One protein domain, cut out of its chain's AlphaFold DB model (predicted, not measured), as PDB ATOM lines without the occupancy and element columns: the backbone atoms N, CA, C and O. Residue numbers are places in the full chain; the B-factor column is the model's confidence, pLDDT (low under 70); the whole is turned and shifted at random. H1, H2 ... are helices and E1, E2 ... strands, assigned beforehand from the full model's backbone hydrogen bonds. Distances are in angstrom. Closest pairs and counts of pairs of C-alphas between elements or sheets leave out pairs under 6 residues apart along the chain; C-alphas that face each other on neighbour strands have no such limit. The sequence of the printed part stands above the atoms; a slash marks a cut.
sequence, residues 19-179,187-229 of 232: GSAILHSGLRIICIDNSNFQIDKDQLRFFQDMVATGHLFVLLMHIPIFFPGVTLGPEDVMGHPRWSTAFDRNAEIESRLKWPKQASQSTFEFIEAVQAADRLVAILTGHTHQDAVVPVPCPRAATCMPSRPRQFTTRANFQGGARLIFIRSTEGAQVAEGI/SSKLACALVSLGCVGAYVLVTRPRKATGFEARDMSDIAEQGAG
ATOM      1  N   GLY A  19     -12.620 -26.941 -40.074       89.81
ATOM      2  CA  GLY A  19     -11.199 -26.676 -40.250       89.81
ATOM      3  C   GLY A  19     -10.667 -27.250 -41.551       89.81
ATOM      4  O   GLY A  19     -11.325 -28.051 -42.217       89.81
ATOM      5  N   SER A  20      -9.469 -26.824 -41.946       89.75
ATOM      6  CA  SER A  20      -8.796 -27.416 -43.097       89.75
ATOM      7  C   SER A  20      -7.293 -27.520 -42.899       89.75
ATOM      8  O   SER A  20      -6.689 -26.729 -42.177       89.75
ATOM      9  N   ALA A  21      -6.695 -28.504 -43.560       85.81
ATOM     10  CA  ALA A  21      -5.254 -28.700 -43.614       85.81
ATOM     11  C   ALA A  21      -4.843 -29.109 -45.029       85.81
ATOM     12  O   ALA A  21      -5.601 -29.773 -45.733       85.81
ATOM     13  N   ILE A  22      -3.639 -28.732 -45.452       81.25
ATOM     14  CA  ILE A  22      -3.071 -29.164 -46.732       81.25
ATOM     15  C   ILE A  22      -1.986 -30.190 -46.433       81.25
ATOM     16  O   ILE A  22      -1.047 -29.916 -45.686       81.25
ATOM     17  N   LEU A  23      -2.121 -31.383 -47.004       79.00
ATOM     18  CA  LEU A  23      -1.096 -32.417 -46.913       79.00
ATOM     19  C   LEU A  23       0.092 -32.060 -47.813       79.00
ATOM     20  O   LEU A  23      -0.060 -31.345 -48.801       79.00
ATOM     21  N   HIS A  24       1.262 -32.648 -47.555       70.81
ATOM     22  CA  HIS A  24       2.446 -32.458 -48.409       70.81
ATOM     23  C   HIS A  24       2.201 -32.837 -49.885       70.81
ATOM     24  O   HIS A  24       2.853 -32.313 -50.781       70.81
ATOM     25  N   SER A  25       1.222 -33.703 -50.165       71.44
ATOM     26  CA  SER A  25       0.806 -34.047 -51.529       71.44
ATOM     27  C   SER A  25       0.025 -32.938 -52.255       71.44
ATOM     28  O   SER A  25      -0.368 -33.140 -53.400       71.44
ATOM     29  N   GLY A  26      -0.270 -31.810 -51.602       76.88
ATOM     30  CA  GLY A  26      -1.116 -30.729 -52.125       76.88
ATOM     31  C   GLY A  26      -2.623 -30.976 -51.986       76.88
ATOM     32  O   GLY A  26      -3.420 -30.100 -52.328       76.88
ATOM     33  N   LEU A  27      -3.018 -32.144 -51.465       81.75
ATOM     34  CA  LEU A  27      -4.410 -32.499 -51.186       81.75
ATOM     35  C   LEU A  27      -4.894 -31.758 -49.938       81.75
ATOM     36  O   LEU A  27      -4.270 -31.849 -48.878       81.75
ATOM     37  N   ARG A  28      -6.022 -31.059 -50.053       87.50
ATOM     38  CA  ARG A  28      -6.672 -30.401 -48.922       87.50
ATOM     39  C   ARG A  28      -7.611 -31.367 -48.208       87.50
ATOM     40  O   ARG A  28      -8.397 -32.070 -48.830       87.50
ATOM     41  N   ILE A  29      -7.556 -31.373 -46.891       89.19
ATOM     42  CA  ILE A  29      -8.541 -32.016 -46.034       89.19
ATOM     43  C   ILE A  29      -9.432 -30.910 -45.489       89.19
ATOM     44  O   ILE A  29      -8.923 -29.963 -44.890       89.19
ATOM     45  N   ILE A  30     -10.735 -31.009 -45.728       93.62
ATOM     46  CA  ILE A  30     -11.748 -30.112 -45.166       93.62
ATOM     47  C   ILE A  30     -12.546 -30.930 -44.159       93.62
ATOM     48  O   ILE A  30     -13.043 -31.996 -44.503       93.62
ATOM     49  N   CYS A  31     -12.658 -30.449 -42.929       94.19
ATOM     50  CA  CYS A  31     -13.449 -31.073 -41.877       94.19
ATOM     51  C   CYS A  31     -14.616 -30.159 -41.520       94.19
ATOM     52  O   CYS A  31     -14.406 -28.961 -41.318       94.19
ATOM     53  N   ILE A  32     -15.821 -30.721 -41.446       94.12
ATOM     54  CA  ILE A  32     -17.033 -30.024 -41.012       94.12
ATOM     55  C   ILE A  32     -17.774 -30.928 -40.030       94.12
ATOM     56  O   ILE A  32     -18.136 -32.058 -40.361       94.12
ATOM     57  N   ASP A  33     -17.995 -30.420 -38.824       93.75
ATOM     58  CA  ASP A  33     -18.848 -31.048 -37.829       93.75
ATOM     59  C   ASP A  33     -20.312 -30.897 -38.232       93.75
ATOM     60  O   ASP A  33     -20.843 -29.796 -38.339       93.75
ATOM     61  N   ASN A  34     -20.972 -32.023 -38.441       94.88
ATOM     62  CA  ASN A  34     -22.390 -32.081 -38.742       94.88
ATOM     63  C   ASN A  34     -23.141 -32.975 -37.759       94.88
ATOM     64  O   ASN A  34     -24.194 -33.498 -38.110       94.88
ATOM     65  N   SER A  35     -22.616 -33.157 -36.542       89.94
ATOM     66  CA  SER A  35     -23.155 -34.072 -35.521       89.94
ATOM     67  C   SER A  35     -24.601 -33.769 -35.100       89.94
ATOM     68  O   SER A  35     -25.251 -34.595 -34.467       89.94
ATOM     69  N   ASN A  36     -25.135 -32.602 -35.468       89.75
ATOM     70  CA  ASN A  36     -26.525 -32.196 -35.254       89.75
ATOM     71  C   ASN A  36     -27.416 -32.323 -36.513       89.75
ATOM     72  O   ASN A  36     -28.516 -31.771 -36.515       89.75
ATOM     73  N   PHE A  37     -26.956 -33.015 -37.566       93.19
ATOM     74  CA  PHE A  37     -27.629 -33.164 -38.870       93.19
ATOM     75  C   PHE A  37     -27.858 -31.847 -39.629       93.19
ATOM     76  O   PHE A  37     -28.692 -31.784 -40.534       93.19
ATOM     77  N   GLN A  38     -27.145 -30.784 -39.265       94.62
ATOM     78  CA  GLN A  38     -27.321 -29.460 -39.841       94.62
ATOM     79  C   GLN A  38     -25.970 -28.842 -40.180       94.62
ATOM     80  O   GLN A  38     -24.977 -29.049 -39.488       94.62
ATOM     81  N   ILE A  39     -25.975 -28.021 -41.221       97.19
ATOM     82  CA  ILE A  39     -24.902 -27.091 -41.553       97.19
ATOM     83  C   ILE A  39     -25.445 -25.679 -41.381       97.19
ATOM     84  O   ILE A  39     -26.537 -25.361 -41.868       97.19
ATOM     85  N   ASP A  40     -24.708 -24.821 -40.686       95.75
ATOM     86  CA  ASP A  40     -25.053 -23.409 -40.566       95.75
ATOM     87  C   ASP A  40     -24.408 -22.540 -41.661       95.75
ATOM     88  O   ASP A  40     -23.687 -23.008 -42.544       95.75
ATOM     89  N   LYS A  41     -24.701 -21.237 -41.624       96.81
ATOM     90  CA  LYS A  41     -24.217 -20.279 -42.627       96.81
ATOM     91  C   LYS A  41     -22.704 -20.063 -42.579       96.81
ATOM     92  O   LYS A  41     -22.114 -19.751 -43.610       96.81
ATOM     93  N   ASP A  42     -22.081 -20.192 -41.411       95.81
ATOM     94  CA  ASP A  42     -20.642 -19.982 -41.252       95.81
ATOM     95  C   ASP A  42     -19.862 -21.196 -41.754       95.81
ATOM     96  O   ASP A  42     -18.885 -21.033 -42.482       95.81
ATOM     97  N   GLN A  43     -20.355 -22.401 -41.465       96.31
ATOM     98  CA  GLN A  43     -19.856 -23.660 -42.014       96.31
ATOM     99  C   GLN A  43     -19.995 -23.714 -43.540       96.31
ATOM    100  O   GLN A  43     -19.047 -24.093 -44.231       96.31
ATOM    101  N   LEU A  44     -21.148 -23.296 -44.079       97.38
ATOM    102  CA  LEU A  44     -21.369 -23.203 -45.524       97.38
ATOM    103  C   LEU A  44     -20.399 -22.213 -46.180       97.38
ATOM    104  O   LEU A  44     -19.743 -22.562 -47.162       97.38
ATOM    105  N   ARG A  45     -20.271 -21.001 -45.623       97.12
ATOM    106  CA  ARG A  45     -19.337 -19.985 -46.129       97.12
ATOM    107  C   ARG A  45     -17.902 -20.500 -46.099       97.12
ATOM    108  O   ARG A  45     -17.207 -20.427 -47.106       97.12
ATOM    109  N   PHE A  46     -17.485 -21.092 -44.980       95.62
ATOM    110  CA  PHE A  46     -16.166 -21.702 -44.851       95.62
ATOM    111  C   PHE A  46     -15.919 -22.754 -45.936       95.62
ATOM    112  O   PHE A  46     -14.883 -22.722 -46.599       95.62
ATOM    113  N   PHE A  47     -16.867 -23.669 -46.151       96.50
ATOM    114  CA  PHE A  47     -16.747 -24.688 -47.191       96.50
ATOM    115  C   PHE A  47     -16.549 -24.064 -48.574       96.50
ATOM    116  O   PHE A  47     -15.618 -24.439 -49.288       96.50
ATOM    117  N   GLN A  48     -17.383 -23.088 -48.931       95.88
ATOM    118  CA  GLN A  48     -17.312 -22.392 -50.216       95.88
ATOM    119  C   GLN A  48     -15.971 -21.675 -50.400       95.88
ATOM    120  O   GLN A  48     -15.344 -21.825 -51.450       95.88
ATOM    121  N   ASP A  49     -15.482 -20.982 -49.369       95.25
ATOM    122  CA  ASP A  49     -14.177 -20.318 -49.385       95.25
ATOM    123  C   ASP A  49     -13.045 -21.330 -49.615       95.25
ATOM    124  O   ASP A  49     -12.141 -21.094 -50.419       95.25
ATOM    125  N   MET A  50     -13.097 -22.493 -48.953       92.81
ATOM    126  CA  MET A  50     -12.094 -23.548 -49.130       92.81
ATOM    127  C   MET A  50     -12.153 -24.171 -50.526       92.81
ATOM    128  O   MET A  50     -11.100 -24.408 -51.118       92.81
ATOM    129  N   VAL A  51     -13.343 -24.404 -51.082       91.12
ATOM    130  CA  VAL A  51     -13.507 -24.912 -52.455       91.12
ATOM    131  C   VAL A  51     -12.986 -23.901 -53.481       91.12
ATOM    132  O   VAL A  51     -12.277 -24.283 -54.415       91.12
ATOM    133  N   ALA A  52     -13.244 -22.607 -53.273       91.38
ATOM    134  CA  ALA A  52     -12.801 -21.530 -54.157       91.38
ATOM    135  C   ALA A  52     -11.270 -21.408 -54.257       91.38
ATOM    136  O   ALA A  52     -10.758 -20.901 -55.253       91.38
ATOM    137  N   THR A  53     -10.518 -21.929 -53.277       87.69
ATOM    138  CA  THR A  53      -9.044 -21.973 -53.347       87.69
ATOM    139  C   THR A  53      -8.498 -22.890 -54.449       87.69
ATOM    140  O   THR A  53      -7.308 -22.843 -54.745       87.69
ATOM    141  N   GLY A  54      -9.333 -23.740 -55.060       86.19
ATOM    142  CA  GLY A  54      -8.957 -24.536 -56.231       86.19
ATOM    143  C   GLY A  54      -8.106 -25.776 -55.938       86.19
ATOM    144  O   GLY A  54      -7.649 -26.439 -56.872       86.19
ATOM    145  N   HIS A  55      -7.908 -26.137 -54.670       83.81
ATOM    146  CA  HIS A  55      -7.243 -27.390 -54.313       83.81
ATOM    147  C   HIS A  55      -8.158 -28.597 -54.557       83.81
ATOM    148  O   HIS A  55      -9.365 -28.532 -54.338       83.81
ATOM    149  N   LEU A  56      -7.565 -29.727 -54.950       88.31
ATOM    150  CA  LEU A  56      -8.214 -31.031 -54.791       88.31
ATOM    151  C   LEU A  56      -8.420 -31.298 -53.305       88.31
ATOM    152  O   LEU A  56      -7.519 -31.014 -52.508       88.31
ATOM    153  N   PHE A  57      -9.574 -31.848 -52.933       89.62
ATOM    154  CA  PHE A  57      -9.888 -32.019 -51.521       89.62
ATOM    155  C   PHE A  57     -10.655 -33.293 -51.176       89.62
ATOM    156  O   PHE A  57     -11.380 -33.863 -51.989       89.62
ATOM    157  N   VAL A  58     -10.489 -33.717 -49.926       92.50
ATOM    158  CA  VAL A  58     -11.310 -34.731 -49.255       92.50
ATOM    159  C   VAL A  58     -12.134 -34.019 -48.195       92.50
ATOM    160  O   VAL A  58     -11.595 -33.235 -47.411       92.50
ATOM    161  N   LEU A  59     -13.430 -34.306 -48.179       95.44
ATOM    162  CA  LEU A  59     -14.351 -33.826 -47.161       95.44
ATOM    163  C   LEU A  59     -14.493 -34.877 -46.053       95.44
ATOM    164  O   LEU A  59     -14.799 -36.036 -46.321       95.44
ATOM    165  N   LEU A  60     -14.265 -34.466 -44.811       94.88
ATOM    166  CA  LEU A  60     -14.466 -35.264 -43.609       94.88
ATOM    167  C   LEU A  60     -15.696 -34.753 -42.870       94.88
ATOM    168  O   LEU A  60     -15.785 -33.561 -42.568       94.88
ATOM    169  N   MET A  61     -16.620 -35.660 -42.570       93.44
ATOM    170  CA  MET A  61     -17.833 -35.364 -41.807       93.44
ATOM    171  C   MET A  61     -18.135 -36.515 -40.856       93.44
ATOM    172  O   MET A  61     -17.690 -37.641 -41.068       93.44
ATOM    173  N   HIS A  62     -18.892 -36.248 -39.798       92.12
ATOM    174  CA  HIS A  62     -19.298 -37.303 -38.879       92.12
ATOM    175  C   HIS A  62     -20.472 -38.108 -39.450       92.12
ATOM    176  O   HIS A  62     -20.366 -39.326 -39.585       92.12
ATOM    177  N   ILE A  63     -21.556 -37.430 -39.833       93.81
ATOM    178  CA  ILE A  63     -22.780 -38.039 -40.371       93.81
ATOM    179  C   ILE A  63     -22.728 -38.042 -41.910       93.81
ATOM    180  O   ILE A  63     -22.388 -37.017 -42.506       93.81
ATOM    181  N   PRO A  64     -23.058 -39.154 -42.587       95.50
ATOM    182  CA  PRO A  64     -23.109 -39.210 -44.047       95.50
ATOM    183  C   PRO A  64     -24.170 -38.294 -44.658       95.50
ATOM    184  O   PRO A  64     -25.236 -38.091 -44.087       95.50
ATOM    185  N   ILE A  65     -23.902 -37.771 -45.857       96.50
ATOM    186  CA  ILE A  65     -24.879 -37.011 -46.644       96.50
ATOM    187  C   ILE A  65     -25.812 -37.986 -47.365       96.50
ATOM    188  O   ILE A  65     -25.374 -39.019 -47.883       96.50
ATOM    189  N   PHE A  66     -27.098 -37.654 -47.425       95.56
ATOM    190  CA  PHE A  66     -28.058 -38.367 -48.254       95.56
ATOM    191  C   PHE A  66     -27.759 -38.163 -49.744       95.56
ATOM    192  O   PHE A  66     -27.853 -37.052 -50.266       95.56
ATOM    193  N   PHE A  67     -27.491 -39.261 -50.449       93.06
ATOM    194  CA  PHE A  67     -27.445 -39.301 -51.908       93.06
ATOM    195  C   PHE A  67     -28.328 -40.438 -52.440       93.06
ATOM    196  O   PHE A  67     -28.483 -41.458 -51.761       93.06
ATOM    197  N   PRO A  68     -28.896 -40.313 -53.657       86.38
ATOM    198  CA  PRO A  68     -29.607 -41.406 -54.310       86.38
ATOM    199  C   PRO A  68     -28.771 -42.692 -54.340       86.38
ATOM    200  O   PRO A  68     -27.605 -42.673 -54.727       86.38
ATOM    201  N   GLY A  69     -29.382 -43.810 -53.945       80.31
ATOM    202  CA  GLY A  69     -28.712 -45.111 -53.840       80.31
ATOM    203  C   GLY A  69     -28.199 -45.458 -52.439       80.31
ATOM    204  O   GLY A  69     -27.736 -46.577 -52.240       80.31
ATOM    205  N   VAL A  70     -28.310 -44.554 -51.458       84.56
ATOM    206  CA  VAL A  70     -28.053 -44.892 -50.050       84.56
ATOM    207  C   VAL A  70     -29.172 -45.781 -49.486       84.56
ATOM    208  O   VAL A  70     -30.353 -45.528 -49.722       84.56
ATOM    209  N   THR A  71     -28.809 -46.822 -48.736       86.81
ATOM    210  CA  THR A  71     -29.751 -47.757 -48.083       86.81
ATOM    211  C   THR A  71     -30.079 -47.382 -46.632       86.81
ATOM    212  O   THR A  71     -30.851 -48.076 -45.979       86.81
ATOM    213  N   LEU A  72     -29.468 -46.309 -46.128       88.44
ATOM    214  CA  LEU A  72     -29.567 -45.834 -44.747       88.44
ATOM    215  C   LEU A  72     -30.866 -45.050 -44.502       88.44
ATOM    216  O   LEU A  72     -31.434 -44.460 -45.427       88.44
ATOM    217  N   GLY A  73     -31.338 -45.056 -43.251       91.44
ATOM    218  CA  GLY A  73     -32.599 -44.432 -42.859       91.44
ATOM    219  C   GLY A  73     -32.529 -42.903 -42.752       91.44
ATOM    220  O   GLY A  73     -31.442 -42.323 -42.746       91.44
ATOM    221  N   PRO A  74     -33.688 -42.220 -42.644       91.69
ATOM    222  CA  PRO A  74     -33.739 -40.781 -42.394       91.69
ATOM    223  C   PRO A  74     -32.937 -40.344 -41.169       91.69
ATOM    224  O   PRO A  74     -32.329 -39.289 -41.216       91.69
ATOM    225  N   GLU A  75     -32.922 -41.143 -40.107       91.31
ATOM    226  CA  GLU A  75     -32.199 -40.906 -38.854       91.31
ATOM    227  C   GLU A  75     -30.677 -41.090 -38.945       91.31
ATOM    228  O   GLU A  75     -29.979 -40.692 -38.023       91.31
ATOM    229  N   ASP A  76     -30.163 -41.661 -40.036       92.12
ATOM    230  CA  ASP A  76     -28.753 -42.046 -40.173       92.12
ATOM    231  C   ASP A  76     -27.946 -41.078 -41.048       92.12
ATOM    232  O   ASP A  76     -26.715 -41.134 -41.076       92.12
ATOM    233  N   VAL A  77     -28.626 -40.225 -41.823       94.56
ATOM    234  CA  VAL A  77     -27.993 -39.402 -42.857       94.56
ATOM    235  C   VAL A  77     -28.508 -37.960 -42.847       94.56
ATOM    236  O   VAL A  77     -29.691 -37.679 -42.654       94.56
ATOM    237  N   MET A  78     -27.612 -37.018 -43.120       96.00
ATOM    238  CA  MET A  78     -27.913 -35.596 -43.226       96.00
ATOM    239  C   MET A  78     -28.575 -35.275 -44.571       96.00
ATOM    240  O   MET A  78     -28.095 -35.689 -45.626       96.00
ATOM    241  N   GLY A  79     -29.657 -34.491 -44.547       94.44
ATOM    242  CA  GLY A  79     -30.347 -34.033 -45.760       94.44
ATOM    243  C   GLY A  79     -31.342 -35.028 -46.363       94.44
ATOM    244  O   GLY A  79     -31.815 -34.815 -47.478       94.44
ATOM    245  N   HIS A  80     -31.691 -36.104 -45.651       94.69
ATOM    246  CA  HIS A  80     -32.731 -37.023 -46.111       94.69
ATOM    247  C   HIS A  80     -34.097 -36.299 -46.195       94.69
ATOM    248  O   HIS A  80     -34.503 -35.682 -45.212       94.69
ATOM    249  N   PRO A  81     -34.887 -36.424 -47.283       91.50
ATOM    250  CA  PRO A  81     -36.166 -35.708 -47.437       91.50
ATOM    251  C   PRO A  81     -37.206 -35.986 -46.341       91.50
ATOM    252  O   PRO A  81     -38.053 -35.155 -46.040       91.50
ATOM    253  N   ARG A  82     -37.155 -37.185 -45.753       92.50
ATOM    254  CA  ARG A  82     -37.996 -37.588 -44.609       92.50
ATOM    255  C   ARG A  82     -37.414 -37.233 -43.231       92.50
ATOM    256  O   ARG A  82     -38.117 -37.421 -42.241       92.50
ATOM    257  N   TRP A  83     -36.166 -36.762 -43.145       93.88
ATOM    258  CA  TRP A  83     -35.564 -36.375 -41.866       93.88
ATOM    259  C   TRP A  83     -36.345 -35.205 -41.272       93.88
ATOM    260  O   TRP A  83     -36.577 -34.190 -41.929       93.88
ATOM    261  N   SER A  84     -36.816 -35.387 -40.045       93.44
ATOM    262  CA  SER A  84     -37.677 -34.434 -39.350       93.44
ATOM    263  C   SER A  84     -37.804 -34.825 -37.882       93.44
ATOM    264  O   SER A  84     -37.419 -35.927 -37.484       93.44
ATOM    265  N   THR A  85     -38.467 -33.977 -37.096       92.06
ATOM    266  CA  THR A  85     -38.899 -34.272 -35.721       92.06
ATOM    267  C   THR A  85     -39.582 -35.642 -35.559       92.06
ATOM    268  O   THR A  85     -39.501 -36.230 -34.488       92.06
ATOM    269  N   ALA A  86     -40.248 -36.175 -36.594       90.62
ATOM    270  CA  ALA A  86     -40.929 -37.473 -36.524       90.62
ATOM    271  C   ALA A  86     -39.965 -38.674 -36.418       90.62
ATOM    272  O   ALA A  86     -40.360 -39.735 -35.940       90.62
ATOM    273  N   PHE A  87     -38.715 -38.509 -36.857       90.25
ATOM    274  CA  PHE A  87     -37.663 -39.528 -36.776       90.25
ATOM    275  C   PHE A  87     -36.719 -39.305 -35.586       90.25
ATOM    276  O   PHE A  87     -35.858 -40.138 -35.321       90.25
ATOM    277  N   ASP A  88     -36.918 -38.228 -34.821       90.56
ATOM    278  CA  ASP A  88     -36.106 -37.896 -33.654       90.56
ATOM    279  C   ASP A  88     -36.598 -38.608 -32.385       90.56
ATOM    280  O   ASP A  88     -37.265 -38.031 -31.521       90.56
ATOM    281  N   ARG A  89     -36.297 -39.905 -32.294       87.38
ATOM    282  CA  ARG A  89     -36.769 -40.767 -31.196       87.38
ATOM    283  C   ARG A  89     -36.033 -40.535 -29.880       87.38
ATOM    284  O   ARG A  89     -36.583 -40.826 -28.823       87.38
ATOM    285  N   ASN A  90     -34.810 -40.012 -29.943       86.12
ATOM    286  CA  ASN A  90     -33.907 -39.988 -28.795       86.12
ATOM    287  C   ASN A  90     -33.782 -38.617 -28.129       86.12
ATOM    288  O   ASN A  90     -33.165 -38.547 -27.074       86.12
ATOM    289  N   ALA A  91     -34.368 -37.543 -28.673       86.94
ATOM    290  CA  ALA A  91     -34.221 -36.197 -28.105       86.94
ATOM    291  C   ALA A  91     -34.514 -36.107 -26.600       86.94
ATOM    292  O   ALA A  91     -33.794 -35.426 -25.873       86.94
ATOM    293  N   GLU A  92     -35.554 -36.803 -26.137       88.69
ATOM    294  CA  GLU A  92     -35.947 -36.814 -24.723       88.69
ATOM    295  C   GLU A  92     -34.939 -37.585 -23.863       88.69
ATOM    296  O   GLU A  92     -34.544 -37.107 -22.803       88.69
ATOM    297  N   ILE A  93     -34.459 -38.733 -24.355       90.56
ATOM    298  CA  ILE A  93     -33.443 -39.559 -23.682       90.56
ATOM    299  C   ILE A  93     -32.113 -38.797 -23.594       90.56
ATOM    300  O   ILE A  93     -31.460 -38.784 -22.555       90.56
ATOM    301  N   GLU A  94     -31.735 -38.120 -24.675       86.75
ATOM    302  CA  GLU A  94     -30.512 -37.327 -24.796       86.75
ATOM    303  C   GLU A  94     -30.631 -35.942 -24.137       86.75
ATOM    304  O   GLU A  94     -29.666 -35.180 -24.139       86.75
ATOM    305  N   SER A  95     -31.795 -35.599 -23.565       91.12
ATOM    306  CA  SER A  95     -32.069 -34.297 -22.936       91.12
ATOM    307  C   SER A  95     -31.702 -33.100 -23.826       91.12
ATOM    308  O   SER A  95     -31.228 -32.068 -23.346       91.12
ATOM    309  N   ARG A  96     -31.924 -33.228 -25.139       90.12
ATOM    310  CA  ARG A  96     -31.645 -32.183 -26.129       90.12
ATOM    311  C   ARG A  96     -32.920 -31.663 -26.772       90.12
ATOM    312  O   ARG A  96     -33.987 -32.272 -26.707       90.12
ATOM    313  N   LEU A  97     -32.793 -30.530 -27.456       88.62
ATOM    314  CA  LEU A  97     -33.872 -30.037 -28.302       88.62
ATOM    315  C   LEU A  97     -34.181 -31.055 -29.405       88.62
ATOM    316  O   LEU A  97     -33.275 -31.642 -30.011       88.62
ATOM    317  N   LYS A  98     -35.480 -31.230 -29.665       90.81
ATOM    318  CA  LYS A  98     -35.948 -32.008 -30.807       90.81
ATOM    319  C   LYS A  98     -35.460 -31.381 -32.107       90.81
ATOM    320  O   LYS A  98     -35.394 -30.157 -32.239       90.81
ATOM    321  N   TRP A  99     -35.170 -32.233 -33.078       91.88
ATOM    322  CA  TRP A  99     -34.872 -31.829 -34.436       91.88
ATOM    323  C   TRP A  99     -36.011 -30.975 -34.995       91.88
ATOM    324  O   TRP A  99     -37.184 -31.224 -34.688       91.88
ATOM    325  N   PRO A 100     -35.699 -29.977 -35.835       92.19
ATOM    326  CA  PRO A 100     -36.708 -29.243 -36.580       92.19
ATOM    327  C   PRO A 100     -37.482 -30.158 -37.541       92.19
ATOM    328  O   PRO A 100     -37.117 -31.303 -37.807       92.19
ATOM    329  N   LYS A 101     -38.575 -29.630 -38.100       93.00
ATOM    330  CA  LYS A 101     -39.415 -30.362 -39.065       93.00
ATOM    331  C   LYS A 101     -38.707 -30.658 -40.390       93.00
ATOM    332  O   LYS A 101     -39.159 -31.534 -41.114       93.00
ATOM    333  N   GLN A 102     -37.648 -29.917 -40.704       92.06
ATOM    334  CA  GLN A 102     -36.849 -30.058 -41.917       92.06
ATOM    335  C   GLN A 102     -35.433 -29.518 -41.689       92.06
ATOM    336  O   GLN A 102     -35.206 -28.736 -40.758       92.06
ATOM    337  N   ALA A 103     -34.495 -29.917 -42.547       93.75
ATOM    338  CA  ALA A 103     -33.141 -29.372 -42.542       93.75
ATOM    339  C   ALA A 103     -33.141 -27.864 -42.856       93.75
ATOM    340  O   ALA A 103     -34.078 -27.325 -43.454       93.75
ATOM    341  N   SER A 104     -32.102 -27.166 -42.408       95.00
ATOM    342  CA  SER A 104     -31.924 -25.743 -42.665       95.00
ATOM    343  C   SER A 104     -31.663 -25.490 -44.150       95.00
ATOM    344  O   SER A 104     -31.130 -26.339 -44.864       95.00
ATOM    345  N   GLN A 105     -31.977 -24.276 -44.601       96.62
ATOM    346  CA  GLN A 105     -31.660 -23.843 -45.961       96.62
ATOM    347  C   GLN A 105     -30.156 -23.974 -46.265       96.62
ATOM    348  O   GLN A 105     -29.784 -24.491 -47.313       96.62
ATOM    349  N   SER A 106     -29.291 -23.603 -45.314       97.62
ATOM    350  CA  SER A 106     -27.837 -23.740 -45.455       97.62
ATOM    351  C   SER A 106     -27.375 -25.196 -45.557       97.62
ATOM    352  O   SER A 106     -26.362 -25.464 -46.196       97.62
ATOM    353  N   THR A 107     -28.118 -26.152 -44.991       97.56
ATOM    354  CA  THR A 107     -27.836 -27.585 -45.169       97.56
ATOM    355  C   THR A 107     -28.100 -28.027 -46.600       97.56
ATOM    356  O   THR A 107     -27.271 -28.721 -47.181       97.56
ATOM    357  N   PHE A 108     -29.217 -27.607 -47.196       96.50
ATOM    358  CA  PHE A 108     -29.506 -27.927 -48.594       96.50
ATOM    359  C   PHE A 108     -28.504 -27.262 -49.545       96.50
ATOM    360  O   PHE A 108     -27.935 -27.942 -50.395       96.50
ATOM    361  N   GLU A 109     -28.190 -25.985 -49.331       97.62
ATOM    362  CA  GLU A 109     -27.173 -25.258 -50.106       97.62
ATOM    363  C   GLU A 109     -25.778 -25.886 -49.972       97.62
ATOM    364  O   GLU A 109     -25.020 -25.939 -50.940       97.62
ATOM    365  N   PHE A 110     -25.433 -26.409 -48.793       97.88
ATOM    366  CA  PHE A 110     -24.195 -27.155 -48.592       97.88
ATOM    367  C   PHE A 110     -24.161 -28.443 -49.418       97.88
ATOM    368  O   PHE A 110     -23.160 -28.717 -50.078       97.88
ATOM    369  N   ILE A 111     -25.246 -29.224 -49.418       95.94
ATOM    370  CA  ILE A 111     -25.339 -30.463 -50.204       95.94
ATOM    371  C   ILE A 111     -25.195 -30.159 -51.699       95.94
ATOM    372  O   ILE A 111     -24.431 -30.835 -52.390       95.94
ATOM    373  N   GLU A 112     -25.860 -29.112 -52.185       94.44
ATOM    374  CA  GLU A 112     -25.729 -28.647 -53.570       94.44
ATOM    375  C   GLU A 112     -24.292 -28.213 -53.890       94.44
ATOM    376  O   GLU A 112     -23.742 -28.601 -54.923       94.44
ATOM    377  N   ALA A 113     -23.645 -27.467 -52.990       94.88
ATOM    378  CA  ALA A 113     -22.260 -27.038 -53.157       94.88
ATOM    379  C   ALA A 113     -21.281 -28.223 -53.189       94.88
ATOM    380  O   ALA A 113     -20.340 -28.218 -53.981       94.88
ATOM    381  N   VAL A 114     -21.507 -29.255 -52.369       94.94
ATOM    382  CA  VAL A 114     -20.723 -30.501 -52.388       94.94
ATOM    383  C   VAL A 114     -20.890 -31.230 -53.721       94.94
ATOM    384  O   VAL A 114     -19.900 -31.650 -54.316       94.94
ATOM    385  N   GLN A 115     -22.123 -31.354 -54.215       91.88
ATOM    386  CA  GLN A 115     -22.423 -32.001 -55.496       91.88
ATOM    387  C   GLN A 115     -21.854 -31.235 -56.698       91.88
ATOM    388  O   GLN A 115     -21.477 -31.843 -57.699       91.88
ATOM    389  N   ALA A 116     -21.781 -29.907 -56.608       90.12
ATOM    390  CA  ALA A 116     -21.233 -29.038 -57.643       90.12
ATOM    391  C   ALA A 116     -19.701 -28.874 -57.581       90.12
ATOM    392  O   ALA A 116     -19.129 -28.197 -58.436       90.12
ATOM    393  N   ALA A 117     -19.020 -29.445 -56.583       89.38
ATOM    394  CA  ALA A 117     -17.586 -29.256 -56.403       89.38
ATOM    395  C   ALA A 117     -16.755 -30.134 -57.356       89.38
ATOM    396  O   ALA A 117     -16.512 -31.312 -57.097       89.38
ATOM    397  N   ASP A 118     -16.202 -29.527 -58.408       83.06
ATOM    398  CA  ASP A 118     -15.419 -30.225 -59.444       83.06
ATOM    399  C   ASP A 118     -14.103 -30.855 -58.943       83.06
ATOM    400  O   ASP A 118     -13.491 -31.673 -59.627       83.06
ATOM    401  N   ARG A 119     -13.625 -30.458 -57.757       87.12
ATOM    402  CA  ARG A 119     -12.330 -30.877 -57.184       87.12
ATOM    403  C   ARG A 119     -12.455 -31.788 -55.963       87.12
ATOM    404  O   ARG A 119     -11.456 -32.058 -55.290       87.12
ATOM    405  N   LEU A 120     -13.667 -32.263 -55.684       90.88
ATOM    406  CA  LEU A 120     -13.928 -33.240 -54.638       90.88
ATOM    407  C   LEU A 120     -13.381 -34.615 -55.049       90.88
ATOM    408  O   LEU A 120     -13.747 -35.156 -56.089       90.88
ATOM    409  N   VAL A 121     -12.531 -35.197 -54.205       90.25
ATOM    410  CA  VAL A 121     -11.939 -36.529 -54.419       90.25
ATOM    411  C   VAL A 121     -12.774 -37.620 -53.746       90.25
ATOM    412  O   VAL A 121     -13.053 -38.657 -54.347       90.25
ATOM    413  N   ALA A 122     -13.164 -37.399 -52.488       91.88
ATOM    414  CA  ALA A 122     -13.957 -38.332 -51.687       91.88
ATOM    415  C   ALA A 122     -14.596 -37.630 -50.481       91.88
ATOM    416  O   ALA A 122     -14.086 -36.609 -50.010       91.88
ATOM    417  N   ILE A 123     -15.665 -38.230 -49.954       94.06
ATOM    418  CA  ILE A 123     -16.279 -37.853 -48.674       94.06
ATOM    419  C   ILE A 123     -16.120 -39.023 -47.700       94.06
ATOM    420  O   ILE A 123     -16.481 -40.149 -48.038       94.06
ATOM    421  N   LEU A 124     -15.567 -38.785 -46.510       94.06
ATOM    422  CA  LEU A 124     -15.349 -39.816 -45.489       94.06
ATOM    423  C   LEU A 124     -16.246 -39.544 -44.281       94.06
ATOM    424  O   LEU A 124     -16.257 -38.426 -43.767       94.06
ATOM    425  N   THR A 125     -17.013 -40.556 -43.868       92.56
ATOM    426  CA  THR A 125     -18.143 -40.408 -42.936       92.56
ATOM    427  C   THR A 125     -18.275 -41.588 -41.976       92.56
ATOM    428  O   THR A 125     -17.907 -42.713 -42.295       92.56
ATOM    429  N   GLY A 126     -18.819 -41.360 -40.788       86.81
ATOM    430  CA  GLY A 126     -19.070 -42.407 -39.799       86.81
ATOM    431  C   GLY A 126     -20.540 -42.470 -39.408       86.81
ATOM    432  O   GLY A 126     -21.419 -42.586 -40.254       86.81
ATOM    433  N   HIS A 127     -20.778 -42.384 -38.103       88.88
ATOM    434  CA  HIS A 127     -22.077 -42.339 -37.430       88.88
ATOM    435  C   HIS A 127     -22.897 -43.636 -37.435       88.88
ATOM    436  O   HIS A 127     -23.252 -44.138 -36.376       88.88
ATOM    437  N   THR A 128     -23.159 -44.219 -38.601       86.50
ATOM    438  CA  THR A 128     -24.204 -45.251 -38.759       86.50
ATOM    439  C   THR A 128     -23.798 -46.639 -38.278       86.50
ATOM    440  O   THR A 128     -24.623 -47.547 -38.215       86.50
ATOM    441  N   HIS A 129     -22.506 -46.831 -37.995       87.12
ATOM    442  CA  HIS A 129     -21.881 -48.128 -37.719       87.12
ATOM    443  C   HIS A 129     -22.044 -49.154 -38.853       87.12
ATOM    444  O   HIS A 129     -21.695 -50.321 -38.674       87.12
ATOM    445  N   GLN A 130     -22.513 -48.726 -40.024       86.06
ATOM    446  CA  GLN A 130     -22.715 -49.560 -41.197       86.06
ATOM    447  C   GLN A 130     -21.690 -49.215 -42.268       86.06
ATOM    448  O   GLN A 130     -21.269 -48.067 -42.414       86.06
ATOM    449  N   ASP A 131     -21.296 -50.229 -43.026       86.06
ATOM    450  CA  ASP A 131     -20.427 -50.034 -44.172       86.06
ATOM    451  C   ASP A 131     -21.261 -49.611 -45.384       86.06
ATOM    452  O   ASP A 131     -22.214 -50.299 -45.748       86.06
ATOM    453  N   ALA A 132     -20.928 -48.477 -45.999       87.50
ATOM    454  CA  ALA A 132     -21.618 -48.014 -47.197       87.50
ATOM    455  C   ALA A 132     -20.671 -47.266 -48.135       87.50
ATOM    456  O   ALA A 132     -19.812 -46.494 -47.709       87.50
ATOM    457  N   VAL A 133     -20.866 -47.466 -49.437       90.81
ATOM    458  CA  VAL A 133     -20.190 -46.700 -50.484       90.81
ATOM    459  C   VAL A 133     -21.248 -46.176 -51.434       90.81
ATOM    460  O   VAL A 133     -21.949 -46.958 -52.073       90.81
ATOM    461  N   VAL A 134     -21.365 -44.856 -51.531       91.44
ATOM    462  CA  VAL A 134     -22.403 -44.209 -52.341       91.44
ATOM    463  C   VAL A 134     -21.751 -43.239 -53.326       91.44
ATOM    464  O   VAL A 134     -20.925 -42.420 -52.914       91.44
ATOM    465  N   PRO A 135     -22.075 -43.303 -54.629       91.00
ATOM    466  CA  PRO A 135     -21.632 -42.298 -55.587       91.00
ATOM    467  C   PRO A 135     -22.174 -40.914 -55.221       91.00
ATOM    468  O   PRO A 135     -23.363 -40.768 -54.948       91.00
ATOM    469  N   VAL A 136     -21.322 -39.892 -55.268       91.31
ATOM    470  CA  VAL A 136     -21.775 -38.502 -55.154       91.31
ATOM    471  C   VAL A 136     -22.395 -38.106 -56.499       91.31
ATOM    472  O   VAL A 136     -21.717 -38.196 -57.530       91.31
ATOM    473  N   PRO A 137     -23.678 -37.703 -56.541       87.62
ATOM    474  CA  PRO A 137     -24.317 -37.266 -57.770       87.62
ATOM    475  C   PRO A 137     -23.644 -36.013 -58.315       87.62
ATOM    476  O   PRO A 137     -23.337 -35.087 -57.570       87.62
ATOM    477  N   CYS A 138     -23.485 -35.977 -59.632       75.38
ATOM    478  CA  CYS A 138     -23.011 -34.805 -60.343       75.38
ATOM    479  C   CYS A 138     -24.196 -34.139 -61.065       75.38
ATOM    480  O   CYS A 138     -24.743 -34.744 -61.992       75.38
ATOM    481  N   PRO A 139     -24.588 -32.907 -60.699       68.31
ATOM    482  CA  PRO A 139     -25.701 -32.206 -61.334       68.31
ATOM    483  C   PRO A 139     -25.381 -31.766 -62.772       68.31
ATOM    484  O   PRO A 139     -26.291 -31.504 -63.554       68.31
ATOM    485  N   ARG A 140     -24.096 -31.720 -63.159       64.69
ATOM    486  CA  ARG A 140     -23.633 -31.387 -64.517       64.69
ATOM    487  C   ARG A 140     -22.708 -32.472 -65.062       64.69
ATOM    488  O   ARG A 140     -21.490 -32.331 -65.047       64.69
ATOM    489  N   ALA A 141     -23.291 -33.549 -65.587       55.41
ATOM    490  CA  ALA A 141     -22.552 -34.715 -66.089       55.41
ATOM    491  C   ALA A 141     -21.420 -34.388 -67.095       55.41
ATOM    492  O   ALA A 141     -20.494 -35.180 -67.227       55.41
ATOM    493  N   ALA A 142     -21.476 -33.237 -67.776       50.94
ATOM    494  CA  ALA A 142     -20.468 -32.785 -68.736       50.94
ATOM    495  C   ALA A 142     -19.211 -32.135 -68.116       50.94
ATOM    496  O   ALA A 142     -18.190 -32.075 -68.794       50.94
ATOM    497  N   THR A 143     -19.261 -31.631 -66.874       51.97
ATOM    498  CA  THR A 143     -18.132 -30.917 -66.232       51.97
ATOM    499  C   THR A 143     -17.452 -31.705 -65.119       51.97
ATOM    500  O   THR A 143     -16.351 -31.349 -64.708       51.97
ATOM    501  N   CYS A 144     -18.066 -32.785 -64.642       52.88
ATOM    502  CA  CYS A 144     -17.466 -33.594 -63.591       52.88
ATOM    503  C   CYS A 144     -16.241 -34.362 -64.082       52.88
ATOM    504  O   CYS A 144     -16.212 -34.876 -65.203       52.88
ATOM    505  N   MET A 145     -15.237 -34.474 -63.207       52.72
ATOM    506  CA  MET A 145     -14.070 -35.306 -63.474       52.72
ATOM    507  C   MET A 145     -14.494 -36.738 -63.845       52.72
ATOM    508  O   MET A 145     -15.486 -37.248 -63.313       52.72
ATOM    509  N   PRO A 146     -13.727 -37.433 -64.705       49.84
ATOM    510  CA  PRO A 146     -14.006 -38.826 -65.054       49.84
ATOM    511  C   PRO A 146     -14.021 -39.754 -63.826       49.84
ATOM    512  O   PRO A 146     -14.739 -40.754 -63.816       49.84
ATOM    513  N   SER A 147     -13.289 -39.407 -62.763       55.62
ATOM    514  CA  SER A 147     -13.417 -40.031 -61.447       55.62
ATOM    515  C   SER A 147     -14.624 -39.450 -60.707       55.62
ATOM    516  O   SER A 147     -14.558 -38.338 -60.187       55.62
ATOM    517  N   ARG A 148     -15.727 -40.201 -60.641       74.50
ATOM    518  CA  ARG A 148     -16.909 -39.807 -59.860       74.50
ATOM    519  C   ARG A 148     -16.583 -39.919 -58.365       74.50
ATOM    520  O   ARG A 148     -16.297 -41.038 -57.924       74.50
ATOM    521  N   PRO A 149     -16.600 -38.821 -57.586       88.19
ATOM    522  CA  PRO A 149     -16.324 -38.902 -56.160       88.19
ATOM    523  C   PRO A 149     -17.328 -39.830 -55.474       88.19
ATOM    524  O   PRO A 149     -18.487 -39.950 -55.877       88.19
ATOM    525  N   ARG A 150     -16.862 -40.517 -54.432       91.06
ATOM    526  CA  ARG A 150     -17.668 -41.441 -53.629       91.06
ATOM    527  C   ARG A 150     -17.668 -40.996 -52.173       91.06
ATOM    528  O   ARG A 150     -16.661 -40.491 -51.670       91.06
ATOM    529  N   GLN A 151     -18.802 -41.198 -51.515       92.81
ATOM    530  CA  GLN A 151     -18.922 -41.136 -50.068       92.81
ATOM    531  C   GLN A 151     -18.676 -42.529 -49.495       92.81
ATOM    532  O   GLN A 151     -19.331 -43.489 -49.898       92.81
ATOM    533  N   PHE A 152     -17.740 -42.619 -48.556       92.19
ATOM    534  CA  PHE A 152     -17.395 -43.837 -47.840       92.19
ATOM    535  C   PHE A 152     -17.840 -43.707 -46.386       92.19
ATOM    536  O   PHE A 152     -17.330 -42.859 -45.646       92.19
ATOM    537  N   THR A 153     -18.760 -44.567 -45.970       90.06
ATOM    538  CA  THR A 153     -19.200 -44.718 -44.583       90.06
ATOM    539  C   THR A 153     -18.591 -45.987 -44.010       90.06
ATOM    540  O   THR A 153     -18.668 -47.047 -44.632       90.06
ATOM    541  N   THR A 154     -17.914 -45.865 -42.870       85.50
ATOM    542  CA  THR A 154     -17.159 -46.976 -42.273       85.50
ATOM    543  C   THR A 154     -17.918 -47.602 -41.111       85.50
ATOM    544  O   THR A 154     -18.520 -46.904 -40.293       85.50
ATOM    545  N   ARG A 155     -17.830 -48.932 -41.007       81.94
ATOM    546  CA  ARG A 155     -18.300 -49.694 -39.844       81.94
ATOM    547  C   ARG A 155     -17.633 -49.214 -38.547       81.94
ATOM    548  O   ARG A 155     -16.483 -48.783 -38.548       81.94
ATOM    549  N   ALA A 156     -18.320 -49.378 -37.420       76.81
ATOM    550  CA  ALA A 156     -17.807 -48.991 -36.109       76.81
ATOM    551  C   ALA A 156     -16.447 -49.619 -35.755       76.81
ATOM    552  O   ALA A 156     -16.251 -50.832 -35.870       76.81
ATOM    553  N   ASN A 157     -15.540 -48.806 -35.206       72.06
ATOM    554  CA  ASN A 157     -14.203 -49.252 -34.808       72.06
ATOM    555  C   ASN A 157     -14.230 -50.306 -33.686       72.06
ATOM    556  O   ASN A 157     -13.489 -51.282 -33.737       72.06
ATOM    557  N   PHE A 158     -15.128 -50.172 -32.701       72.19
ATOM    558  CA  PHE A 158     -15.250 -51.151 -31.608       72.19
ATOM    559  C   PHE A 158     -15.749 -52.533 -32.074       72.19
ATOM    560  O   PHE A 158     -15.636 -53.508 -31.339       72.19
ATOM    561  N   GLN A 159     -16.265 -52.629 -33.304       73.50
ATOM    562  CA  GLN A 159     -16.599 -53.887 -33.981       73.50
ATOM    563  C   GLN A 159     -15.480 -54.341 -34.940       73.50
ATOM    564  O   GLN A 159     -15.707 -55.164 -35.827       73.50
ATOM    565  N   GLY A 160     -14.279 -53.764 -34.822       73.88
ATOM    566  CA  GLY A 160     -13.161 -53.987 -35.738       73.88
ATOM    567  C   GLY A 160     -13.375 -53.361 -37.119       73.88
ATOM    568  O   GLY A 160     -12.924 -53.908 -38.123       73.88
ATOM    569  N   GLY A 161     -14.154 -52.282 -37.222       74.38
ATOM    570  CA  GLY A 161     -14.343 -51.528 -38.460       74.38
ATOM    571  C   GLY A 161     -13.177 -50.580 -38.743       74.38
ATOM    572  O   GLY A 161     -12.891 -49.676 -37.961       74.38
ATOM    573  N   ALA A 162     -12.525 -50.767 -39.887       77.00
ATOM    574  CA  ALA A 162     -11.522 -49.852 -40.417       77.00
ATOM    575  C   ALA A 162     -11.595 -49.863 -41.944       77.00
ATOM    576  O   ALA A 162     -11.901 -50.899 -42.538       77.00
ATOM    577  N   ARG A 163     -11.292 -48.725 -42.577       79.94
ATOM    578  CA  ARG A 163     -11.266 -48.613 -44.039       79.94
ATOM    579  C   ARG A 163      -9.946 -48.007 -44.505       79.94
ATOM    580  O   ARG A 163      -9.524 -46.946 -44.042       79.94
ATOM    581  N   LEU A 164      -9.290 -48.699 -45.433       80.06
ATOM    582  CA  LEU A 164      -8.064 -48.239 -46.080       80.06
ATOM    583  C   LEU A 164      -8.422 -47.653 -47.444       80.06
ATOM    584  O   LEU A 164      -8.870 -48.378 -48.330       80.06
ATOM    585  N   ILE A 165      -8.199 -46.349 -47.610       80.56
ATOM    586  CA  ILE A 165      -8.512 -45.642 -48.854       80.56
ATOM    587  C   ILE A 165      -7.213 -45.188 -49.502       80.56
ATOM    588  O   ILE A 165      -6.430 -44.416 -48.939       80.56
ATOM    589  N   PHE A 166      -7.000 -45.653 -50.729       77.25
ATOM    590  CA  PHE A 166      -5.883 -45.213 -51.547       77.25
ATOM    591  C   PHE A 166      -6.308 -44.018 -52.380       77.25
ATOM    592  O   PHE A 166      -7.151 -44.154 -53.264       77.25
ATOM    593  N   ILE A 167      -5.670 -42.871 -52.137       75.50
ATOM    594  CA  ILE A 167      -5.787 -41.710 -53.011       75.50
ATOM    595  C   ILE A 167      -4.552 -41.659 -53.904       75.50
ATOM    596  O   ILE A 167      -3.438 -41.348 -53.471       75.50
ATOM    597  N   ARG A 168      -4.746 -42.026 -55.171       67.94
ATOM    598  CA  ARG A 168      -3.672 -42.070 -56.166       67.94
ATOM    599  C   ARG A 168      -3.668 -40.792 -56.972       67.94
ATOM    600  O   ARG A 168      -4.726 -40.347 -57.401       67.94
ATOM    601  N   SER A 169      -2.480 -40.243 -57.210       64.12
ATOM    602  CA  SER A 169      -2.349 -39.196 -58.211       64.12
ATOM    603  C   SER A 169      -2.397 -39.808 -59.607       64.12
ATOM    604  O   SER A 169      -1.694 -40.786 -59.872       64.12
ATOM    605  N   THR A 170      -3.238 -39.257 -60.476       56.75
ATOM    606  CA  THR A 170      -3.272 -39.599 -61.898       56.75
ATOM    607  C   THR A 170      -2.482 -38.544 -62.673       56.75
ATOM    608  O   THR A 170      -2.740 -37.344 -62.556       56.75
ATOM    609  N   GLU A 171      -1.474 -38.980 -63.433       41.62
ATOM    610  CA  GLU A 171      -0.750 -38.120 -64.379       41.62
ATOM    611  C   GLU A 171      -1.692 -37.795 -65.556       41.62
ATOM    612  O   GLU A 171      -2.220 -38.717 -66.177       41.62
ATOM    613  N   GLY A 172      -1.937 -36.506 -65.851       40.66
ATOM    614  CA  GLY A 172      -2.637 -36.112 -67.089       40.66
ATOM    615  C   GLY A 172      -3.510 -34.847 -67.103       40.66
ATOM    616  O   GLY A 172      -4.043 -34.531 -68.161       40.66
ATOM    617  N   ALA A 173      -3.670 -34.096 -66.010       35.38
ATOM    618  CA  ALA A 173      -4.523 -32.893 -65.994       35.38
ATOM    619  C   ALA A 173      -3.735 -31.611 -65.656       35.38
ATOM    620  O   ALA A 173      -3.325 -31.383 -64.526       35.38
ATOM    621  N   GLN A 174      -3.504 -30.762 -66.655       28.92
ATOM    622  CA  GLN A 174      -2.794 -29.482 -66.518       28.92
ATOM    623  C   GLN A 174      -3.325 -28.665 -65.316       28.92
ATOM    624  O   GLN A 174      -4.506 -28.320 -65.276       28.92
ATOM    625  N   VAL A 175      -2.466 -28.349 -64.339       34.47
ATOM    626  CA  VAL A 175      -2.772 -27.398 -63.259       34.47
ATOM    627  C   VAL A 175      -1.947 -26.139 -63.491       34.47
ATOM    628  O   VAL A 175      -0.741 -26.223 -63.713       34.47
ATOM    629  N   ALA A 176      -2.626 -24.992 -63.453       31.25
ATOM    630  CA  ALA A 176      -2.043 -23.664 -63.578       31.25
ATOM    631  C   ALA A 176      -0.889 -23.459 -62.580       31.25
ATOM    632  O   ALA A 176      -0.999 -23.796 -61.400       31.25
ATOM    633  N   GLU A 177       0.218 -22.921 -63.089       29.77
ATOM    634  CA  GLU A 177       1.437 -22.634 -62.336       29.77
ATOM    635  C   GLU A 177       1.178 -21.666 -61.173       29.77
ATOM    636  O   GLU A 177       0.455 -20.681 -61.324       29.77
ATOM    637  N   GLY A 178       1.804 -21.911 -60.015       30.14
ATOM    638  CA  GLY A 178       1.744 -20.940 -58.919       30.14
ATOM    639  C   GLY A 178       2.277 -21.339 -57.543       30.14
ATOM    640  O   GLY A 178       2.152 -20.533 -56.627       30.14
ATOM    641  N   ILE A 179       2.870 -22.523 -57.342       31.03
ATOM    642  CA  ILE A 179       3.445 -22.881 -56.031       31.03
ATOM    643  C   ILE A 179       4.907 -23.304 -56.197       31.03
ATOM    644  O   ILE A 179       5.217 -24.272 -56.891       31.03
ATOM    645  N   SER A 187      12.824 -38.257 -48.231       23.69
ATOM    646  CA  SER A 187      12.861 -39.706 -47.996       23.69
ATOM    647  C   SER A 187      11.669 -40.373 -48.685       23.69
ATOM    648  O   SER A 187      10.564 -39.843 -48.741       23.69
ATOM    649  N   SER A 188      11.914 -41.551 -49.229       26.70
ATOM    650  CA  SER A 188      11.015 -42.469 -49.930       26.70
ATOM    651  C   SER A 188       9.804 -42.938 -49.094       26.70
ATOM    652  O   SER A 188       9.703 -44.110 -48.741       26.70
ATOM    653  N   LYS A 189       8.865 -42.044 -48.754       28.20
ATOM    654  CA  LYS A 189       7.792 -42.330 -47.784       28.20
ATOM    655  C   LYS A 189       6.387 -42.143 -48.364       28.20
ATOM    656  O   LYS A 189       6.030 -41.070 -48.844       28.20
ATOM    657  N   LEU A 190       5.578 -43.207 -48.286       28.91
ATOM    658  CA  LEU A 190       4.116 -43.106 -48.259       28.91
ATOM    659  C   LEU A 190       3.732 -42.071 -47.192       28.91
ATOM    660  O   LEU A 190       4.211 -42.165 -46.061       28.91
ATOM    661  N   ALA A 191       2.854 -41.128 -47.518       31.20
ATOM    662  CA  ALA A 191       2.197 -40.331 -46.494       31.20
ATOM    663  C   ALA A 191       0.930 -41.086 -46.072       31.20
ATOM    664  O   ALA A 191      -0.029 -41.176 -46.839       31.20
ATOM    665  N   CYS A 192       0.963 -41.674 -44.876       28.97
ATOM    666  CA  CYS A 192      -0.209 -42.240 -44.218       28.97
ATOM    667  C   CYS A 192      -0.767 -41.197 -43.247       28.97
ATOM    668  O   CYS A 192      -0.081 -40.828 -42.297       28.97
ATOM    669  N   ALA A 193      -1.996 -40.738 -43.464       39.41
ATOM    670  CA  ALA A 193      -2.741 -39.993 -42.456       39.41
ATOM    671  C   ALA A 193      -3.755 -40.941 -41.810       39.41
ATOM    672  O   ALA A 193      -4.613 -41.494 -42.498       39.41
ATOM    673  N   LEU A 194      -3.635 -41.149 -40.496       36.34
ATOM    674  CA  LEU A 194      -4.673 -41.806 -39.711       36.34
ATOM    675  C   LEU A 194      -5.687 -40.735 -39.309       36.34
ATOM    676  O   LEU A 194      -5.358 -39.826 -38.551       36.34
ATOM    677  N   VAL A 195      -6.902 -40.827 -39.835       47.22
ATOM    678  CA  VAL A 195      -8.007 -39.948 -39.452       47.22
ATOM    679  C   VAL A 195      -8.970 -40.771 -38.606       47.22
ATOM    680  O   VAL A 195      -9.606 -41.700 -39.102       47.22
ATOM    681  N   SER A 196      -9.049 -40.445 -37.316       35.97
ATOM    682  CA  SER A 196     -10.002 -41.040 -36.374       35.97
ATOM    683  C   SER A 196     -11.147 -40.057 -36.145       35.97
ATOM    684  O   SER A 196     -10.936 -39.005 -35.546       35.97
ATOM    685  N   LEU A 197     -12.362 -40.385 -36.594       43.78
ATOM    686  CA  LEU A 197     -13.562 -39.545 -36.418       43.78
ATOM    687  C   LEU A 197     -14.249 -39.799 -35.053       43.78
ATOM    688  O   LEU A 197     -15.459 -40.005 -34.981       43.78
ATOM    689  N   GLY A 198     -13.479 -39.841 -33.958       41.38
ATOM    690  CA  GLY A 198     -13.956 -40.310 -32.644       41.38
ATOM    691  C   GLY A 198     -14.125 -41.838 -32.586       41.38
ATOM    692  O   GLY A 198     -13.512 -42.552 -33.379       41.38
ATOM    693  N   CYS A 199     -14.951 -42.364 -31.672       34.25
ATOM    694  CA  CYS A 199     -15.175 -43.809 -31.435       34.25
ATOM    695  C   CYS A 199     -15.704 -44.622 -32.647       34.25
ATOM    696  O   CYS A 199     -16.056 -45.793 -32.499       34.25
ATOM    697  N   VAL A 200     -15.796 -44.021 -33.836       48.75
ATOM    698  CA  VAL A 200     -16.761 -44.402 -34.874       48.75
ATOM    699  C   VAL A 200     -16.115 -44.915 -36.172       48.75
ATOM    700  O   VAL A 200     -16.798 -45.495 -37.003       48.75
ATOM    701  N   GLY A 201     -14.790 -44.858 -36.318       44.59
ATOM    702  CA  GLY A 201     -14.089 -45.492 -37.442       44.59
ATOM    703  C   GLY A 201     -12.702 -44.901 -37.663       44.59
ATOM    704  O   GLY A 201     -12.500 -43.699 -37.477       44.59
ATOM    705  N   ALA A 202     -11.744 -45.744 -38.052       45.88
ATOM    706  CA  ALA A 202     -10.401 -45.317 -38.427       45.88
ATOM    707  C   ALA A 202     -10.232 -45.377 -39.950       45.88
ATOM    708  O   ALA A 202     -10.408 -46.434 -40.565       45.88
ATOM    709  N   TYR A 203      -9.852 -44.245 -40.543       53.38
ATOM    710  CA  TYR A 203      -9.412 -44.170 -41.929       53.38
ATOM    711  C   TYR A 203      -7.900 -44.121 -41.976       53.38
ATOM    712  O   TYR A 203      -7.277 -43.272 -41.339       53.38
ATOM    713  N   VAL A 204      -7.315 -44.986 -42.794       56.22
ATOM    714  CA  VAL A 204      -5.925 -44.828 -43.205       56.22
ATOM    715  C   VAL A 204      -5.952 -44.263 -44.613       56.22
ATOM    716  O   VAL A 204      -6.356 -44.936 -45.562       56.22
ATOM    717  N   LEU A 205      -5.554 -43.002 -44.739       58.78
ATOM    718  CA  LEU A 205      -5.388 -42.358 -46.027       58.78
ATOM    719  C   LEU A 205      -3.945 -42.525 -46.478       58.78
ATOM    720  O   LEU A 205      -3.038 -41.996 -45.840       58.78
ATOM    721  N   VAL A 206      -3.739 -43.209 -47.600       56.78
ATOM    722  CA  VAL A 206      -2.412 -43.363 -48.203       56.78
ATOM    723  C   VAL A 206      -2.318 -42.494 -49.447       56.78
ATOM    724  O   VAL A 206      -2.960 -42.792 -50.457       56.78
ATOM    725  N   THR A 207      -1.482 -41.454 -49.398       51.28
ATOM    726  CA  THR A 207      -1.133 -40.651 -50.577       51.28
ATOM    727  C   THR A 207       0.291 -40.970 -51.033       51.28
ATOM    728  O   THR A 207       1.203 -41.201 -50.232       51.28
ATOM    729  N   ARG A 208       0.495 -41.031 -52.355       46.97
ATOM    730  CA  ARG A 208       1.833 -41.146 -52.951       46.97
ATOM    731  C   ARG A 208       2.271 -39.769 -53.457       46.97
ATOM    732  O   ARG A 208       1.571 -39.214 -54.302       46.97
ATOM    733  N   PRO A 209       3.399 -39.219 -52.974       41.94
ATOM    734  CA  PRO A 209       3.874 -37.913 -53.406       41.94
ATOM    735  C   PRO A 209       4.434 -38.004 -54.832       41.94
ATOM    736  O   PRO A 209       5.454 -38.642 -55.079       41.94
ATOM    737  N   ARG A 210       3.752 -37.362 -55.778       41.56
ATOM    738  CA  ARG A 210       4.288 -36.908 -57.071       41.56
ATOM    739  C   ARG A 210       3.639 -35.562 -57.387       41.56
ATOM    740  O   ARG A 210       2.607 -35.254 -56.796       41.56
ATOM    741  N   LYS A 211       4.231 -34.773 -58.296       43.19
ATOM    742  CA  LYS A 211       3.595 -33.569 -58.870       43.19
ATOM    743  C   LYS A 211       2.192 -33.956 -59.352       43.19
ATOM    744  O   LYS A 211       2.069 -34.658 -60.351       43.19
ATOM    745  N   ALA A 212       1.166 -33.601 -58.582       44.22
ATOM    746  CA  ALA A 212      -0.160 -34.181 -58.731       44.22
ATOM    747  C   ALA A 212      -1.053 -33.293 -59.593       44.22
ATOM    748  O   ALA A 212      -1.281 -32.129 -59.279       44.22
ATOM    749  N   THR A 213      -1.572 -33.875 -60.670       52.06
ATOM    750  CA  THR A 213      -2.498 -33.233 -61.610       52.06
ATOM    751  C   THR A 213      -3.963 -33.627 -61.382       52.06
ATOM    752  O   THR A 213      -4.876 -32.912 -61.778       52.06
ATOM    753  N   GLY A 214      -4.193 -34.744 -60.690       55.00
ATOM    754  CA  GLY A 214      -5.500 -35.288 -60.323       55.00
ATOM    755  C   GLY A 214      -5.352 -36.278 -59.168       55.00
ATOM    756  O   GLY A 214      -4.236 -36.733 -58.903       55.00
ATOM    757  N   PHE A 215      -6.452 -36.596 -58.479       58.78
ATOM    758  CA  PHE A 215      -6.508 -37.591 -57.405       58.78
ATOM    759  C   PHE A 215      -7.754 -38.471 -57.547       58.78
ATOM    760  O   PHE A 215      -8.847 -37.958 -57.759       58.78
ATOM    761  N   GLU A 216      -7.598 -39.784 -57.380       68.50
ATOM    762  CA  GLU A 216      -8.702 -40.751 -57.378       68.50
ATOM    763  C   GLU A 216      -8.671 -41.585 -56.092       68.50
ATOM    764  O   GLU A 216      -7.619 -42.126 -55.740       68.50
ATOM    765  N   ALA A 217      -9.816 -41.708 -55.412       66.81
ATOM    766  CA  ALA A 217      -9.987 -42.553 -54.231       66.81
ATOM    767  C   ALA A 217     -10.516 -43.950 -54.596       66.81
ATOM    768  O   ALA A 217     -11.560 -44.095 -55.245       66.81
ATOM    769  N   ARG A 218      -9.824 -44.994 -54.128       67.75
ATOM    770  CA  ARG A 218     -10.257 -46.394 -54.252       67.75
ATOM    771  C   ARG A 218     -10.219 -47.107 -52.910       67.75
ATOM    772  O   ARG A 218      -9.274 -46.915 -52.140       67.75
ATOM    773  N   ASP A 219     -11.227 -47.942 -52.676       70.56
ATOM    774  CA  ASP A 219     -11.214 -48.897 -51.575       70.56
ATOM    775  C   ASP A 219     -10.288 -50.076 -51.900       70.56
ATOM    776  O   ASP A 219     -10.051 -50.395 -53.067       70.56
ATOM    777  N   MET A 220      -9.746 -50.731 -50.875       61.47
ATOM    778  CA  MET A 220      -8.934 -51.928 -51.055       61.47
ATOM    779  C   MET A 220      -9.758 -53.132 -51.531       61.47
ATOM    780  O   MET A 220      -9.217 -53.939 -52.291       61.47
ATOM    781  N   SER A 221     -11.040 -53.244 -51.157       58.91
ATOM    782  CA  SER A 221     -11.919 -54.307 -51.670       58.91
ATOM    783  C   SER A 221     -12.010 -54.265 -53.198       58.91
ATOM    784  O   SER A 221     -11.860 -55.293 -53.853       58.91
ATOM    785  N   ASP A 222     -12.108 -53.061 -53.771       53.81
ATOM    786  CA  ASP A 222     -12.185 -52.837 -55.222       53.81
ATOM    787  C   ASP A 222     -10.882 -53.226 -55.957       53.81
ATOM    788  O   ASP A 222     -10.882 -53.488 -57.161       53.81
ATOM    789  N   ILE A 223      -9.738 -53.222 -55.261       53.78
ATOM    790  CA  ILE A 223      -8.423 -53.530 -55.851       53.78
ATOM    791  C   ILE A 223      -8.196 -55.044 -55.928       53.78
ATOM    792  O   ILE A 223      -7.566 -55.514 -56.879       53.78
ATOM    793  N   ALA A 224      -8.711 -55.808 -54.960       42.31
ATOM    794  CA  ALA A 224      -8.565 -57.263 -54.929       42.31
ATOM    795  C   ALA A 224      -9.272 -57.940 -56.119       42.31
ATOM    796  O   ALA A 224      -8.722 -58.865 -56.717       42.31
ATOM    797  N   GLU A 225     -10.433 -57.426 -56.530       41.50
ATOM    798  CA  GLU A 225     -11.206 -57.977 -57.652       41.50
ATOM    799  C   GLU A 225     -10.515 -57.785 -59.013       41.50
ATOM    800  O   GLU A 225     -10.603 -58.647 -59.886       41.50
ATOM    801  N   GLN A 226      -9.743 -56.708 -59.197       44.06
ATOM    802  CA  GLN A 226      -9.019 -56.458 -60.454       44.06
ATOM    803  C   GLN A 226      -7.750 -57.315 -60.607       44.06
ATOM    804  O   GLN A 226      -7.254 -57.486 -61.722       44.06
ATOM    805  N   GLY A 227      -7.221 -57.864 -59.509       36.28
ATOM    806  CA  GLY A 227      -6.051 -58.748 -59.515       36.28
ATOM    807  C   GLY A 227      -6.357 -60.194 -59.913       36.28
ATOM    808  O   GLY A 227      -5.461 -60.897 -60.372       36.28
ATOM    809  N   ALA A 228      -7.613 -60.630 -59.798       39.16
ATOM    810  CA  ALA A 228      -8.017 -62.010 -60.078       39.16
ATOM    811  C   ALA A 228      -8.203 -62.322 -61.581       39.16
ATOM    812  O   ALA A 228      -8.361 -63.480 -61.949       39.16
ATOM    813  N   GLY A 229      -8.165 -61.310 -62.460       38.88
ATOM    814  CA  GLY A 229      -8.413 -61.457 -63.904       38.88
ATOM    815  C   GLY A 229      -7.173 -61.503 -64.807       38.88
ATOM    816  O   GLY A 229      -7.314 -61.491 -66.026       38.88
TER     817      GLY A 229
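This is residues 19 to 179 and 187 to 229 of the 232 residues of the protein "Hypothetical protein" of Symbiodinium necroappetens (UniProt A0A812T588). Two sheets, one of six strands and a smaller one of four, stand partly face to face with their strands nearly lined up; on the larger sheet's other face H1 packs over the part made by E1, E2 and E3, and H2 packs side by side with H1. Residues 62 to 104, a long stretch with no named element, extend beyond one end of the sheets, and residues 224 to 229 stick out. The 204 printed residues, under half of them in named elements, hold E1 E2 H1 E3 H2 E4 E5 E6 E7 E8 E9 E10 H3, mixed in class. Both sheets are mixed, in the orders E1 E2 E3 E4 E6 E5 and E8 E9 E7 E10. The whole is compact, with a radius of gyration of the C-alphas of 17.4 A, and spans 53 by 36 by 32 A.

E1, residues 19 to 22, and E2, residues 28 to 32, form a hairpin, N 21 and O 29 being 3.0 A apart. H1, residues 41 to 52, is on their sheet, two layers with a helix on one face; its height over the sheet is 9.7 A. E3, residues 57 to 61, is parallel to E2, with N 60 to O 30 at 2.8 A. H2, residues 105 to 115, touches H1 at a shallow tilt of 19 degrees, the same way; their closest C-alphas, of Leu 44 and Phe 110, are 5.7 A apart. E4, residues 120 to 125, is parallel to E3, with N 121 to O 57 at 2.8 A. E2, H1, E3 and E3, H2, E4 are strand-helix-strand units, parallel neighbours with a helix between, with right-handed crossovers. E5, residues 132 to 135, and E6, residues 150 to 153, form a hairpin, with N 134 to O 151 at 2.9 A; E6 is parallel to E4, with N 152 to O 123 at 2.8 A. E7, residues 162 to 169, is parallel to E9, residues 202 to 207, with N 165 to O 204 at 3.1 A. E8, residues 191 to 196, forms a hairpin with E9, with N 193 to O 205 at 2.9 A. E10, residues 215 to 219, is antiparallel to E7, with N 166 to O 218 at 3.0 A. The sheets form a sandwich, two sheets face to face; the closest C-alphas of E4 and E10, of Val 121 and Glu 216, are 6.1 A apart. H3, residues 220 to 227, only grazes the smaller sheet with residues 220 to 223. Every O i to N i+4 pair is within hydrogen-bond range in H1 and H2, but 1 of 4 in H3, beside 4 of 5 O i to N i+3 pairs.

E1 begins at C-alpha 19, (-11.199, -26.676, -40.250). E7 is 22.7 A long, H1 16.3 A and H2 15.6 A. H3 ends at C-alpha 227, (-6.051, -58.748, -59.515).

The farthest C-alphas, of Ala 86 and Ser 187, are 55.0 A apart. Residues 180 to 186 are not printed, a gap of 20.9 A between C-alphas 179 and 187. The links E3 to H2 and E5 to E6 are long. pLDDT is under 70 in residues 139 to 147, 168 to 179, 187 to 218 and 220 to 229.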